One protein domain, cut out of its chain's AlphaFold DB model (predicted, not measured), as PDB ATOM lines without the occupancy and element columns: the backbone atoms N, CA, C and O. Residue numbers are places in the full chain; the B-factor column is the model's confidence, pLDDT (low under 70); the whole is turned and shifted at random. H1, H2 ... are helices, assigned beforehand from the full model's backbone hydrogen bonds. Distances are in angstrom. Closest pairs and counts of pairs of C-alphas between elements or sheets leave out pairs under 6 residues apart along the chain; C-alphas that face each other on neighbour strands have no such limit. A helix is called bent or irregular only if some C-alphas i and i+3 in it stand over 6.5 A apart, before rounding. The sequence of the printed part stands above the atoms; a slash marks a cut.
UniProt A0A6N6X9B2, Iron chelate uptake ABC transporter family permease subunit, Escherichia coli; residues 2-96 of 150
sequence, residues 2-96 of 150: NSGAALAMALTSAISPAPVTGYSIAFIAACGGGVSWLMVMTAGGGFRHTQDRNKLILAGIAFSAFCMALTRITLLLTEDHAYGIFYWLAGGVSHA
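This is residues 2 to 96 of the 150 residues of the protein "Iron chelate uptake ABC transporter family permease subunit" of Escherichia coli (UniProt A0A6N6X9B2). The longest helix, H3, and H2 form a helical hairpin opened like a V, with H1 wedged in its open end. H4 folds back beside H1, and residues 90 to 96 stick out. The printed part, 95 residues with four named helices, H1 to H4, is all helix, spans 46 by 26 by 24 A, and is only just loose, close to compact (radius of gyration of the C-alphas 15.0 A).

Find C-alpha 53 at (-33.526, 33.040, 113.310); from there H3 runs 36.3 A to residue 77. H2, residues 25 to 43, spans 27.0 A; H1 is residues 2 to 14. H4, residues 79 to 90, ends at C-alpha 90, (-10.397, 42.389, 97.310); it is irregular, C-alphas 80 and 83 being 7.4 A apart.

H3 touches H2 with residues 56 to 63 alone, closest C-alphas Gly 60 and Val 40, 5.6 A. H1, H3 and H4 form a bundle, helices side by side: H1 touches H3 (Leu 7 and Thr 71, closest C-alphas, 5.1 A) and H4 (Ala 10 and Ile 85, 6.2 A). H3 and H4 touch only at the corner. H1 touches H2, closest C-alphas Ala 5 and Ala 29, 4.2 A. Every O i to N i+4 pair is within hydrogen-bond range in H1, H2 and H3; in H4, 6 of 8.

The C-alphas farthest apart, His 49 and Asp 80, are 47.7 A apart. The printed part has no cut and no long link; pLDDT is under 70 at residues 16 to 23, 49 to 51, 79 to 81 and 95.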
ATOM      1  N   ASN A   2     -23.058  37.641  99.332       90.62
ATOM      2  CA  ASN A   2     -21.661  37.948  98.974       90.62
ATOM      3  C   ASN A   2     -20.854  36.729  98.485       90.62
ATOM      4  O   ASN A   2     -20.326  36.741  97.379       90.62
ATOM      5  N   SER A   3     -20.832  35.635  99.256       89.69
ATOM      6  CA  SER A   3     -20.108  34.417  98.857       89.69
ATOM      7  C   SER A   3     -20.664  33.771  97.579       89.69
ATOM      8  O   SER A   3     -19.910  33.181  96.816       89.69
ATOM      9  N   GLY A   4     -21.969  33.904  97.317       89.62
ATOM     10  CA  GLY A   4     -22.598  33.413  96.087       89.62
ATOM     11  C   GLY A   4     -22.247  34.252  94.860       89.62
ATOM     12  O   GLY A   4     -21.965  33.702  93.800       89.62
ATOM     13  N   ALA A   5     -22.199  35.577  95.019       89.88
ATOM     14  CA  ALA A   5     -21.736  36.499  93.987       89.88
ATOM     15  C   ALA A   5     -20.266  36.233  93.623       89.88
ATOM     16  O   ALA A   5     -19.937  36.079  92.449       89.88
ATOM     17  N   ALA A   6     -19.412  36.074  94.638       88.75
ATOM     18  CA  ALA A   6     -18.006  35.695  94.495       88.75
ATOM     19  C   ALA A   6     -17.811  34.352  93.769       88.75
ATOM     20  O   ALA A   6     -16.921  34.218  92.931       88.75
ATOM     21  N   LEU A   7     -18.648  33.354  94.060       90.19
ATOM     22  CA  LEU A   7     -18.603  32.068  93.370       90.19
ATOM     23  C   LEU A   7     -19.015  32.185  91.898       90.19
ATOM     24  O   LEU A   7     -18.310  31.668  91.036       90.19
ATOM     25  N   ALA A   8     -20.125  32.865  91.600       89.94
ATOM     26  CA  ALA A   8     -20.595  33.040  90.224       89.94
ATOM     27  C   ALA A   8     -19.555  33.764  89.358       89.94
ATOM     28  O   ALA A   8     -19.268  33.343  88.238       89.94
ATOM     29  N   MET A   9     -18.935  34.797  89.920       87.00
ATOM     30  CA  MET A   9     -17.785  35.499  89.355       87.00
ATOM     31  C   MET A   9     -16.607  34.578  89.034       87.00
ATOM     32  O   MET A   9     -16.107  34.577  87.909       87.00
ATOM     33  N   ALA A  10     -16.167  33.789  90.019       87.06
ATOM     34  CA  ALA A  10     -15.024  32.896  89.870       87.06
ATOM     35  C   ALA A  10     -15.293  31.808  88.822       87.06
ATOM     36  O   ALA A  10     -14.465  31.595  87.942       87.06
ATOM     37  N   LEU A  11     -16.471  31.175  88.864       87.31
ATOM     38  CA  LEU A  11     -16.879  30.159  87.888       87.31
ATOM     39  C   LEU A  11     -16.935  30.725  86.471       87.31
ATOM     40  O   LEU A  11     -16.415  30.117  85.540       87.31
ATOM     41  N   THR A  12     -17.519  31.910  86.308       83.25
ATOM     42  CA  THR A  12     -17.611  32.565  84.997       83.25
ATOM     43  C   THR A  12     -16.229  32.915  84.451       83.25
ATOM     44  O   THR A  12     -15.976  32.739  83.264       83.25
ATOM     45  N   SER A  13     -15.318  33.358  85.321       78.56
ATOM     46  CA  SER A  13     -13.936  33.668  84.938       78.56
ATOM     47  C   SER A  13     -13.134  32.416  84.554       78.56
ATOM     48  O   SER A  13     -12.229  32.510  83.733       78.56
ATOM     49  N   ALA A  14     -13.473  31.247  85.110       78.81
ATOM     50  CA  ALA A  14     -12.791  29.978  84.843       78.81
ATOM     51  C   ALA A  14     -13.296  29.228  83.597       78.81
ATOM     52  O   ALA A  14     -12.519  28.545  82.938       78.81
ATOM     53  N   ILE A  15     -14.585  29.333  83.250       76.06
ATOM     54  CA  ILE A  15     -15.213  28.508  82.192       76.06
ATOM     55  C   ILE A  15     -14.990  29.077  80.763       76.06
ATOM     56  O   ILE A  15     -15.378  28.445  79.786       76.06
ATOM     57  N   SER A  16     -14.236  30.176  80.617       63.09
ATOM     58  CA  SER A  16     -13.831  30.891  79.378       63.09
ATOM     59  C   SER A  16     -14.621  32.177  79.054       63.09
ATOM     60  O   SER A  16     -15.819  32.259  79.324       63.09
ATOM     61  N   PRO A  17     -13.991  33.177  78.387       54.81
ATOM     62  CA  PRO A  17     -14.532  34.537  78.231       54.81
ATOM     63  C   PRO A  17     -15.553  34.710  77.091       54.81
ATOM     64  O   PRO A  17     -16.191  35.755  76.990       54.81
ATOM     65  N   ALA A  18     -15.691  33.732  76.190       51.19
ATOM     66  CA  ALA A  18     -16.330  33.934  74.884       51.19
ATOM     67  C   ALA A  18     -17.845  34.261  74.913       51.19
ATOM     68  O   ALA A  18     -18.257  35.103  74.113       51.19
ATOM     69  N   PRO A  19     -18.687  33.698  75.810       48.66
ATOM     70  CA  PRO A  19     -20.118  34.030  75.850       48.66
ATOM     71  C   PRO A  19     -20.457  35.266  76.701       48.66
ATOM     72  O   PRO A  19     -21.589  35.745  76.663       48.66
ATOM     73  N   VAL A  20     -19.510  35.776  77.498       51.03
ATOM     74  CA  VAL A  20     -19.747  36.837  78.502       51.03
ATOM     75  C   VAL A  20     -19.252  38.217  78.084       51.03
ATOM     76  O   VAL A  20     -19.476  39.187  78.799       51.03
ATOM     77  N   THR A  21     -18.679  38.345  76.888       52.38
ATOM     78  CA  THR A  21     -18.210  39.621  76.317       52.38
ATOM     79  C   THR A  21     -19.299  40.696  76.171       52.38
ATOM     80  O   THR A  21     -18.963  41.860  75.968       52.38
ATOM     81  N   GLY A  22     -20.583  40.343  76.314       55.84
ATOM     82  CA  GLY A  22     -21.713  41.281  76.292       55.84
ATOM     83  C   GLY A  22     -22.433  41.508  77.628       55.84
ATOM     84  O   GLY A  22     -23.241  42.431  77.714       55.84
ATOM     85  N   TYR A  23     -22.173  40.708  78.670       63.97
ATOM     86  CA  TYR A  23     -22.892  40.809  79.947       63.97
ATOM     87  C   TYR A  23     -22.001  41.393  81.036       63.97
ATOM     88  O   TYR A  23     -20.891  40.926  81.276       63.97
ATOM     89  N   SER A  24     -22.512  42.411  81.731       72.88
ATOM     90  CA  SER A  24     -21.786  43.015  82.844       72.88
ATOM     91  C   SER A  24     -21.557  41.992  83.945       72.88
ATOM     92  O   SER A  24     -22.486  41.346  84.433       72.88
ATOM     93  N   ILE A  25     -20.302  41.899  84.362       76.88
ATOM     94  CA  ILE A  25     -19.818  41.076  85.467       76.88
ATOM     95  C   ILE A  25     -20.666  41.311  86.736       76.88
ATOM     96  O   ILE A  25     -20.986  40.369  87.462       76.88
ATOM     97  N   ALA A  26     -21.132  42.547  86.942       79.25
ATOM     98  CA  ALA A  26     -22.030  42.916  88.034       79.25
ATOM     99  C   ALA A  26     -23.382  42.180  87.989       79.25
ATOM    100  O   ALA A  26     -23.903  41.791  89.032       79.25
ATOM    101  N   PHE A  27     -23.943  41.943  86.800       82.56
ATOM    102  CA  PHE A  27     -25.217  41.235  86.646       82.56
ATOM    103  C   PHE A  27     -25.078  39.750  86.992       82.56
ATOM    104  O   PHE A  27     -25.904  39.191  87.707       82.56
ATOM    105  N   ILE A  28     -23.986  39.125  86.550       85.56
ATOM    106  CA  ILE A  28     -23.681  37.718  86.839       85.56
ATOM    107  C   ILE A  28     -23.447  37.523  88.341       85.56
ATOM    108  O   ILE A  28     -24.004  36.607  88.952       85.56
ATOM    109  N   ALA A  29     -22.681  38.431  88.953       86.88
ATOM    110  CA  ALA A  29     -22.475  38.470  90.396       86.88
ATOM    111  C   ALA A  29     -23.803  38.652  91.154       86.88
ATOM    112  O   ALA A  29     -24.064  37.926  92.115       86.88
ATOM    113  N   ALA A  30     -24.674  39.559  90.698       87.25
ATOM    114  CA  ALA A  30     -25.993  39.778  91.288       87.25
ATOM    115  C   ALA A  30     -26.882  38.527  91.194       87.25
ATOM    116  O   ALA A  30     -27.477  38.126  92.196       87.25
ATOM    117  N   CYS A  31     -26.915  37.848  90.043       89.62
ATOM    118  CA  CYS A  31     -27.628  36.579  89.885       89.62
ATOM    119  C   CYS A  31     -27.088  35.500  90.835       89.62
ATOM    120  O   CYS A  31     -27.873  34.847  91.521       89.62
ATOM    121  N   GLY A  32     -25.763  35.343  90.942       90.00
ATOM    122  CA  GLY A  32     -25.143  34.417  91.899       90.00
ATOM    123  C   GLY A  32     -25.494  34.739  93.353       90.00
ATOM    124  O   GLY A  32     -25.812  33.850  94.151       90.00
ATOM    125  N   GLY A  33     -25.508  36.029  93.689       90.56
ATOM    126  CA  GLY A  33     -25.969  36.539  94.974       90.56
ATOM    127  C   GLY A  33     -27.427  36.172  95.255       90.56
ATOM    128  O   GLY A  33     -27.705  35.598  96.312       90.56
ATOM    129  N   GLY A  34     -28.324  36.416  94.298       91.25
ATOM    130  CA  GLY A  34     -29.753  36.106  94.394       91.25
ATOM    131  C   GLY A  34     -30.039  34.609  94.514       91.25
ATOM    132  O   GLY A  34     -30.821  34.198  95.371       91.25
ATOM    133  N   VAL A  35     -29.345  33.766  93.743       91.88
ATOM    134  CA  VAL A  35     -29.456  32.300  93.860       91.88
ATOM    135  C   VAL A  35     -29.001  31.830  95.243       91.88
ATOM    136  O   VAL A  35     -29.692  31.032  95.877       91.88
ATOM    137  N   SER A  36     -27.885  32.360  95.759       92.19
ATOM    138  CA  SER A  36     -27.422  32.010  97.110       92.19
ATOM    139  C   SER A  36     -28.417  32.418  98.194       92.19
ATOM    140  O   SER A  36     -28.638  31.674  99.145       92.19
ATOM    141  N   TRP A  37     -29.039  33.589  98.048       91.31
ATOM    142  CA  TRP A  37     -30.070  34.068  98.960       91.31
ATOM    143  C   TRP A  37     -31.293  33.156  98.936       91.31
ATOM    144  O   TRP A  37     -31.714  32.694  99.992       91.31
ATOM    145  N   LEU A  38     -31.793  32.807  97.745       90.25
ATOM    146  CA  LEU A  38     -32.912  31.877  97.583       90.25
ATOM    147  C   LEU A  38     -32.621  30.517  98.226       90.25
ATOM    148  O   LEU A  38     -33.473  29.980  98.939       90.25
ATOM    149  N   MET A  39     -31.420  29.966  98.028       89.75
ATOM    150  CA  MET A  39     -31.031  28.697  98.651       89.75
ATOM    151  C   MET A  39     -31.004  28.787 100.179       89.75
ATOM    152  O   MET A  39     -31.560  27.922 100.853       89.75
ATOM    153  N   VAL A  40     -30.439  29.854 100.744       90.12
ATOM    154  CA  VAL A  40     -30.433  30.059 102.202       90.12
ATOM    155  C   VAL A  40     -31.851  30.269 102.745       90.12
ATOM    156  O   VAL A  40     -32.194  29.711 103.787       90.12
ATOM    157  N   MET A  41     -32.702  31.010 102.037       87.31
ATOM    158  CA  MET A  41     -34.100  31.230 102.421       87.31
ATOM    159  C   MET A  41     -34.908  29.936 102.443       87.31
ATOM    160  O   MET A  41     -35.680  29.698 103.373       87.31
ATOM    161  N   THR A  42     -34.747  29.101 101.419       87.25
ATOM    162  CA  THR A  42     -35.468  27.829 101.293       87.25
ATOM    163  C   THR A  42     -34.957  26.798 102.298       87.25
ATOM    164  O   THR A  42     -35.762  26.209 103.016       87.25
ATOM    165  N   ALA A  43     -33.635  26.646 102.437       85.69
ATOM    166  CA  ALA A  43     -33.022  25.703 103.372       85.69
ATOM    167  C   ALA A  43     -33.203  26.113 104.845       85.69
ATOM    168  O   ALA A  43     -33.468  25.275 105.704       85.69
ATOM    169  N   GLY A  44     -33.097  27.409 105.145       81.50
ATOM    170  CA  GLY A  44     -33.252  27.964 106.492       81.50
ATOM    171  C   GLY A  44     -34.707  28.152 106.935       81.50
ATOM    172  O   GLY A  44     -34.950  28.583 108.062       81.50
ATOM    173  N   GLY A  45     -35.683  27.851 106.069       79.19
ATOM    174  CA  GLY A  45     -37.107  28.007 106.369       79.19
ATOM    175  C   GLY A  45     -37.569  29.464 106.466       79.19
ATOM    176  O   GLY A  45     -38.538  29.749 107.166       79.19
ATOM    177  N   GLY A  46     -36.907  30.388 105.766       73.06
ATOM    178  CA  GLY A  46     -37.200  31.823 105.797       73.06
ATOM    179  C   GLY A  46     -38.580  32.222 105.277       73.06
ATOM    180  O   GLY A  46     -39.056  33.300 105.614       73.06
ATOM    181  N   PHE A  47     -39.256  31.341 104.536       71.44
ATOM    182  CA  PHE A  47     -40.641  31.537 104.091       71.44
ATOM    183  C   PHE A  47     -41.697  31.012 105.082       71.44
ATOM    184  O   PHE A  47     -42.894  31.136 104.825       71.44
ATOM    185  N   ARG A  48     -41.294  30.406 106.211       73.12
ATOM    186  CA  ARG A  48     -42.230  29.865 107.214       73.12
ATOM    187  C   ARG A  48     -42.674  30.949 108.196       73.12
ATOM    188  O   ARG A  48     -41.913  31.843 108.548       73.12
ATOM    189  N   HIS A  49     -43.911  30.825 108.685       57.66
ATOM    190  CA  HIS A  49     -44.534  31.817 109.568       57.66
ATOM    191  C   HIS A  49     -43.805  31.983 110.916       57.66
ATOM    192  O   HIS A  49     -43.777  33.084 111.466       57.66
ATOM    193  N   THR A  50     -43.162  30.912 111.400       62.59
ATOM    194  CA  THR A  50     -42.249  30.918 112.552       62.59
ATOM    195  C   THR A  50     -40.819  30.803 112.044       62.59
ATOM    196  O   THR A  50     -40.334  29.713 111.739       62.59
ATOM    197  N   GLN A  51     -40.164  31.948 111.910       64.56
ATOM    198  CA  GLN A  51     -38.802  32.037 111.408       64.56
ATOM    199  C   GLN A  51     -37.820  31.766 112.560       64.56
ATOM    200  O   GLN A  51     -37.574  32.637 113.395       64.56
ATOM    201  N   ASP A  52     -37.252  30.559 112.610       75.69
ATOM    202  CA  ASP A  52     -36.152  30.243 113.527       75.69
ATOM    203  C   ASP A  52     -34.896  30.993 113.073       75.69
ATOM    204  O   ASP A  52     -34.148  30.535 112.203       75.69
ATOM    205  N   ARG A  53     -34.658  32.169 113.665       77.50
ATOM    206  CA  ARG A  53     -33.526  33.040 113.310       77.50
ATOM    207  C   ARG A  53     -32.192  32.290 113.371       77.50
ATOM    208  O   ARG A  53     -31.363  32.450 112.482       77.50
ATOM    209  N   ASN A  54     -32.034  31.401 114.350       84.69
ATOM    210  CA  ASN A  54     -30.830  30.587 114.509       84.69
ATOM    211  C   ASN A  54     -30.624  29.601 113.346       84.69
ATOM    212  O   ASN A  54     -29.495  29.444 112.889       84.69
ATOM    213  N   LYS A  55     -31.690  28.974 112.823       85.94
ATOM    214  CA  LYS A  55     -31.589  28.041 111.683       85.94
ATOM    215  C   LYS A  55     -31.182  28.758 110.402       85.94
ATOM    216  O   LYS A  55     -30.339  28.261 109.667       85.94
ATOM    217  N   LEU A  56     -31.743  29.941 110.163       86.56
ATOM    218  CA  LEU A  56     -31.401  30.785 109.017       86.56
ATOM    219  C   LEU A  56     -29.953  31.266 109.053       86.56
ATOM    220  O   LEU A  56     -29.266  31.211 108.036       86.56
ATOM    221  N   ILE A  57     -29.480  31.691 110.227       89.50
ATOM    222  CA  ILE A  57     -28.081  32.081 110.420       89.50
ATOM    223  C   ILE A  57     -27.165  30.884 110.142       89.50
ATOM    224  O   ILE A  57     -26.219  31.009 109.369       89.50
ATOM    225  N   LEU A  58     -27.472  29.710 110.703       90.44
ATOM    226  CA  LEU A  58     -26.652  28.512 110.519       90.44
ATOM    227  C   LEU A  58     -26.636  28.036 109.057       90.44
ATOM    228  O   LEU A  58     -25.572  27.712 108.532       90.44
ATOM    229  N   ALA A  59     -27.787  28.069 108.377       91.12
ATOM    230  CA  ALA A  59     -27.889  27.784 106.946       91.12
ATOM    231  C   ALA A  59     -27.055  28.768 106.112       91.12
ATOM    232  O   ALA A  59     -26.330  28.354 105.209       91.12
ATOM    233  N   GLY A  60     -27.100  30.062 106.447       90.50
ATOM    234  CA  GLY A  60     -26.297  31.094 105.796       90.50
ATOM    235  C   GLY A  60     -24.793  30.887 105.978       90.50
ATOM    236  O   GLY A  60     -24.044  31.007 105.007       90.50
ATOM    237  N   ILE A  61     -24.347  30.536 107.188       93.69
ATOM    238  CA  ILE A  61     -22.935  30.242 107.487       93.69
ATOM    239  C   ILE A  61     -22.470  29.015 106.695       93.69
ATOM    240  O   ILE A  61     -21.450  29.086 106.007       93.69
ATOM    241  N   ALA A  62     -23.236  27.922 106.733       93.25
ATOM    242  CA  ALA A  62     -22.910  26.692 106.013       93.25
ATOM    243  C   ALA A  62     -22.825  26.923 104.496       93.25
ATOM    244  O   ALA A  62     -21.849  26.531 103.857       93.25
ATOM    245  N   PHE A  63     -23.805  27.629 103.922       92.94
ATOM    246  CA  PHE A  63     -23.821  27.934 102.492       92.94
ATOM    247  C   PHE A  63     -22.691  28.887 102.087       92.94
ATOM    248  O   PHE A  63     -22.075  28.724 101.037       92.94
ATOM    249  N   SER A  64     -22.369  29.864 102.939       93.31
ATOM    250  CA  SER A  64     -21.250  30.779 102.698       93.31
ATOM    251  C   SER A  64     -19.914  30.041 102.674       93.31
ATOM    252  O   SER A  64     -19.101  30.312 101.791       93.31
ATOM    253  N   ALA A  65     -19.703  29.097 103.598       93.25
ATOM    254  CA  ALA A  65     -18.513  28.250 103.625       93.25
ATOM    255  C   ALA A  65     -18.433  27.346 102.386       93.25
ATOM    256  O   ALA A  65     -17.375  27.250 101.767       93.25
ATOM    257  N   PHE A  66     -19.559  26.754 101.977       93.94
ATOM    258  CA  PHE A  66     -19.654  25.946 100.761       93.94
ATOM    259  C   PHE A  66     -19.287  26.745  99.501       93.94
ATOM    260  O   PHE A  66     -18.419  26.324  98.737       93.94
ATOM    261  N   CYS A  67     -19.877  27.931  99.311       92.62
ATOM    262  CA  CYS A  67     -19.527  28.799  98.187       92.62
ATOM    263  C   CYS A  67     -18.048  29.190  98.208       92.62
ATOM    264  O   CYS A  67     -17.398  29.155  97.170       92.62
ATOM    265  N   MET A  68     -17.507  29.521  99.382       91.44
ATOM    266  CA  MET A  68     -16.109  29.922  99.514       91.44
ATOM    267  C   MET A  68     -15.152  28.770  99.185       91.44
ATOM    268  O   MET A  68     -14.159  28.991  98.497       91.44
ATOM    269  N   ALA A  69     -15.469  27.541  99.604       93.06
ATOM    270  CA  ALA A  69     -14.709  26.350  99.233       93.06
ATOM    271  C   ALA A  69     -14.704  26.135  97.713       93.06
ATOM    272  O   ALA A  69     -13.642  25.929  97.129       93.06
ATOM    273  N   LEU A  70     -15.861  26.269  97.056       91.56
ATOM    274  CA  LEU A  70     -15.949  26.175  95.598       91.56
ATOM    275  C   LEU A  70     -15.146  27.279  94.900       91.56
ATOM    276  O   LEU A  70     -14.386  26.975  93.991       91.56
ATOM    277  N   THR A  71     -15.229  28.529  95.364       89.75
ATOM    278  CA  THR A  71     -14.417  29.636  94.832       89.75
ATOM    279  C   THR A  71     -12.922  29.328  94.925       89.75
ATOM    280  O   THR A  71     -12.180  29.592  93.982       89.75
ATOM    281  N   ARG A  72     -12.465  28.744  96.041       87.81
ATOM    282  CA  ARG A  72     -11.064  28.325  96.218       87.81
ATOM    283  C   ARG A  72     -10.675  27.211  95.253       87.81
ATOM    284  O   ARG A  72      -9.609  27.295  94.661       87.81
ATOM    285  N   ILE A  73     -11.534  26.212  95.062       89.62
ATOM    286  CA  ILE A  73     -11.308  25.148  94.075       89.62
ATOM    287  C   ILE A  73     -11.178  25.757  92.675       89.62
ATOM    288  O   ILE A  73     -10.218  25.467  91.973       89.62
ATOM    289  N   THR A  74     -12.080  26.660  92.289       86.62
ATOM    290  CA  THR A  74     -12.026  27.336  90.985       86.62
ATOM    291  C   THR A  74     -10.726  28.116  90.778       86.62
ATOM    292  O   THR A  74     -10.149  28.057  89.693       86.62
ATOM    293  N   LEU A  75     -10.241  28.801  91.820       85.19
ATOM    294  CA  LEU A  75      -8.950  29.496  91.802       85.19
ATOM    295  C   LEU A  75      -7.777  28.535  91.582       85.19
ATOM    296  O   LEU A  75      -6.886  28.849  90.804       85.19
ATOM    297  N   LEU A  76      -7.788  27.372  92.240       85.38
ATOM    298  CA  LEU A  76      -6.737  26.359  92.087       85.38
ATOM    299  C   LEU A  76      -6.728  25.727  90.691       85.38
ATOM    300  O   LEU A  76      -5.671  25.354  90.202       85.38
ATOM    301  N   LEU A  77      -7.892  25.603  90.050       83.50
ATOM    302  CA  LEU A  77      -7.999  25.057  88.694       83.50
ATOM    303  C   LEU A  77      -7.598  26.065  87.603       83.50
ATOM    304  O   LEU A  77      -7.346  25.655  86.475       83.50
ATOM    305  N   THR A  78      -7.565  27.364  87.919       75.75
ATOM    306  CA  THR A  78      -7.390  28.446  86.939       75.75
ATOM    307  C   THR A  78      -6.252  29.377  87.364       75.75
ATOM    308  O   THR A  78      -6.486  30.542  87.700       75.75
ATOM    309  N   GLU A  79      -5.014  28.869  87.377       68.75
ATOM    310  CA  GLU A  79      -3.836  29.635  87.826       68.75
ATOM    311  C   GLU A  79      -3.651  30.951  87.048       68.75
ATOM    312  O   GLU A  79      -3.403  31.992  87.659       68.75
ATOM    313  N   ASP A  80      -3.888  30.953  85.733       67.81
ATOM    314  CA  ASP A  80      -3.685  32.132  84.873       67.81
ATOM    315  C   ASP A  80      -4.664  33.290  85.145       67.81
ATOM    316  O   ASP A  80      -4.350  34.459  84.909       67.81
ATOM    317  N   HIS A  81      -5.861  33.001  85.671       69.44
ATOM    318  CA  HIS A  81      -6.886  34.012  85.978       69.44
ATOM    319  C   HIS A  81      -7.037  34.288  87.479       69.44
ATOM    320  O   HIS A  81      -7.838  35.141  87.876       69.44
ATOM    321  N   ALA A  82      -6.242  33.623  88.322       73.00
ATOM    322  CA  ALA A  82      -6.326  33.749  89.772       73.00
ATOM    323  C   ALA A  82      -6.131  35.200  90.241       73.00
ATOM    324  O   ALA A  82      -6.903  35.688  91.067       73.00
ATOM    325  N   TYR A  83      -5.162  35.928  89.669       74.56
ATOM    326  CA  TYR A  83      -4.886  37.326  90.030       74.56
ATOM    327  C   TYR A  83      -6.081  38.261  89.792       74.56
ATOM    328  O   TYR A  83      -6.381  39.093  90.647       74.56
ATOM    329  N   GLY A  84      -6.795  38.107  88.672       74.50
ATOM    330  CA  GLY A  84      -7.976  38.922  88.363       74.50
ATOM    331  C   GLY A  84      -9.136  38.651  89.322       74.50
ATOM    332  O   GLY A  84      -9.791  39.582  89.795       74.50
ATOM    333  N   ILE A  85      -9.339  37.382  89.684       76.75
ATOM    334  CA  ILE A  85     -10.362  36.977  90.654       76.75
ATOM    335  C   ILE A  85     -10.009  37.503  92.053       76.75
ATOM    336  O   ILE A  85     -10.876  38.061  92.725       76.75
ATOM    337  N   PHE A  86      -8.749  37.396  92.490       79.94
ATOM    338  CA  PHE A  86      -8.294  37.972  93.762       79.94
ATOM    339  C   PHE A  86      -8.482  39.486  93.811       79.94
ATOM    340  O   PHE A  86      -8.939  40.004  94.828       79.94
ATOM    341  N   TYR A  87      -8.173  40.185  92.718       79.38
ATOM    342  CA  TYR A  87      -8.347  41.631  92.637       79.38
ATOM    343  C   TYR A  87      -9.815  42.044  92.779       79.38
ATOM    344  O   TYR A  87     -10.134  42.972  93.519       79.38
ATOM    345  N   TRP A  88     -10.727  41.321  92.126       79.81
ATOM    346  CA  TRP A  88     -12.156  41.596  92.253       79.81
ATOM    347  C   TRP A  88     -12.698  41.249  93.645       79.81
ATOM    348  O   TRP A  88     -13.473  42.015  94.211       79.81
ATOM    349  N   LEU A  89     -12.246  40.134  94.235       80.00
ATOM    350  CA  LEU A  89     -12.601  39.737  95.604       80.00
ATOM    351  C   LEU A  89     -12.086  40.718  96.664       80.00
ATOM    352  O   LEU A  89     -12.744  40.889  97.688       80.00
ATOM    353  N   ALA A  90     -10.926  41.341  96.438       83.62
ATOM    354  CA  ALA A  90     -10.397  42.389  97.310       83.62
ATOM    355  C   ALA A  90     -11.271  43.654  97.285       83.62
ATOM    356  O   ALA A  90     -11.298  44.400  98.262       83.62
ATOM    357  N   GLY A  91     -12.013  43.855  96.194       77.81
ATOM    358  CA  GLY A  91     -12.818  45.040  95.956       77.81
ATOM    359  C   GLY A  91     -11.951  46.228  95.541       77.81
ATOM    360  O   GLY A  91     -10.917  46.527  96.133       77.81
ATOM    361  N   GLY A  92     -12.379  46.938  94.503       78.25
ATOM    362  CA  GLY A  92     -11.662  48.109  94.020       78.25
ATOM    363  C   GLY A  92     -12.444  48.849  92.948       78.25
ATOM    364  O   GLY A  92     -13.172  48.249  92.164       78.25
ATOM    365  N   VAL A  93     -12.273  50.168  92.909       77.31
ATOM    366  CA  VAL A  93     -12.876  51.064  91.902       77.31
ATOM    367  C   VAL A  93     -11.901  51.444  90.787       77.31
ATOM    368  O   VAL A  93     -12.257  52.182  89.878       77.31
ATOM    369  N   SER A  94     -10.675  50.920  90.816       74.25
ATOM    370  CA  SER A  94      -9.617  51.230  89.841       74.25
ATOM    371  C   SER A  94      -9.987  50.915  88.387       74.25
ATOM    372  O   SER A  94      -9.453  51.538  87.477       74.25
ATOM    373  N   HIS A  95     -10.892  49.957  88.173       69.19
ATOM    374  CA  HIS A  95     -11.369  49.538  86.855       69.19
ATOM    375  C   HIS A  95     -12.783  50.041  86.540       69.19
ATOM    376  O   HIS A  95     -13.326  49.676  85.499       69.19
ATOM    377  N   ALA A  96     -13.371  50.876  87.404       74.06
ATOM    378  CA  ALA A  96     -14.730  51.363  87.222       74.06
ATOM    379  C   ALA A  96     -14.834  52.212  85.948       74.06
ATOM    380  O   ALA A  96     -14.117  53.202  85.772       74.06
TER     381      ALA A  96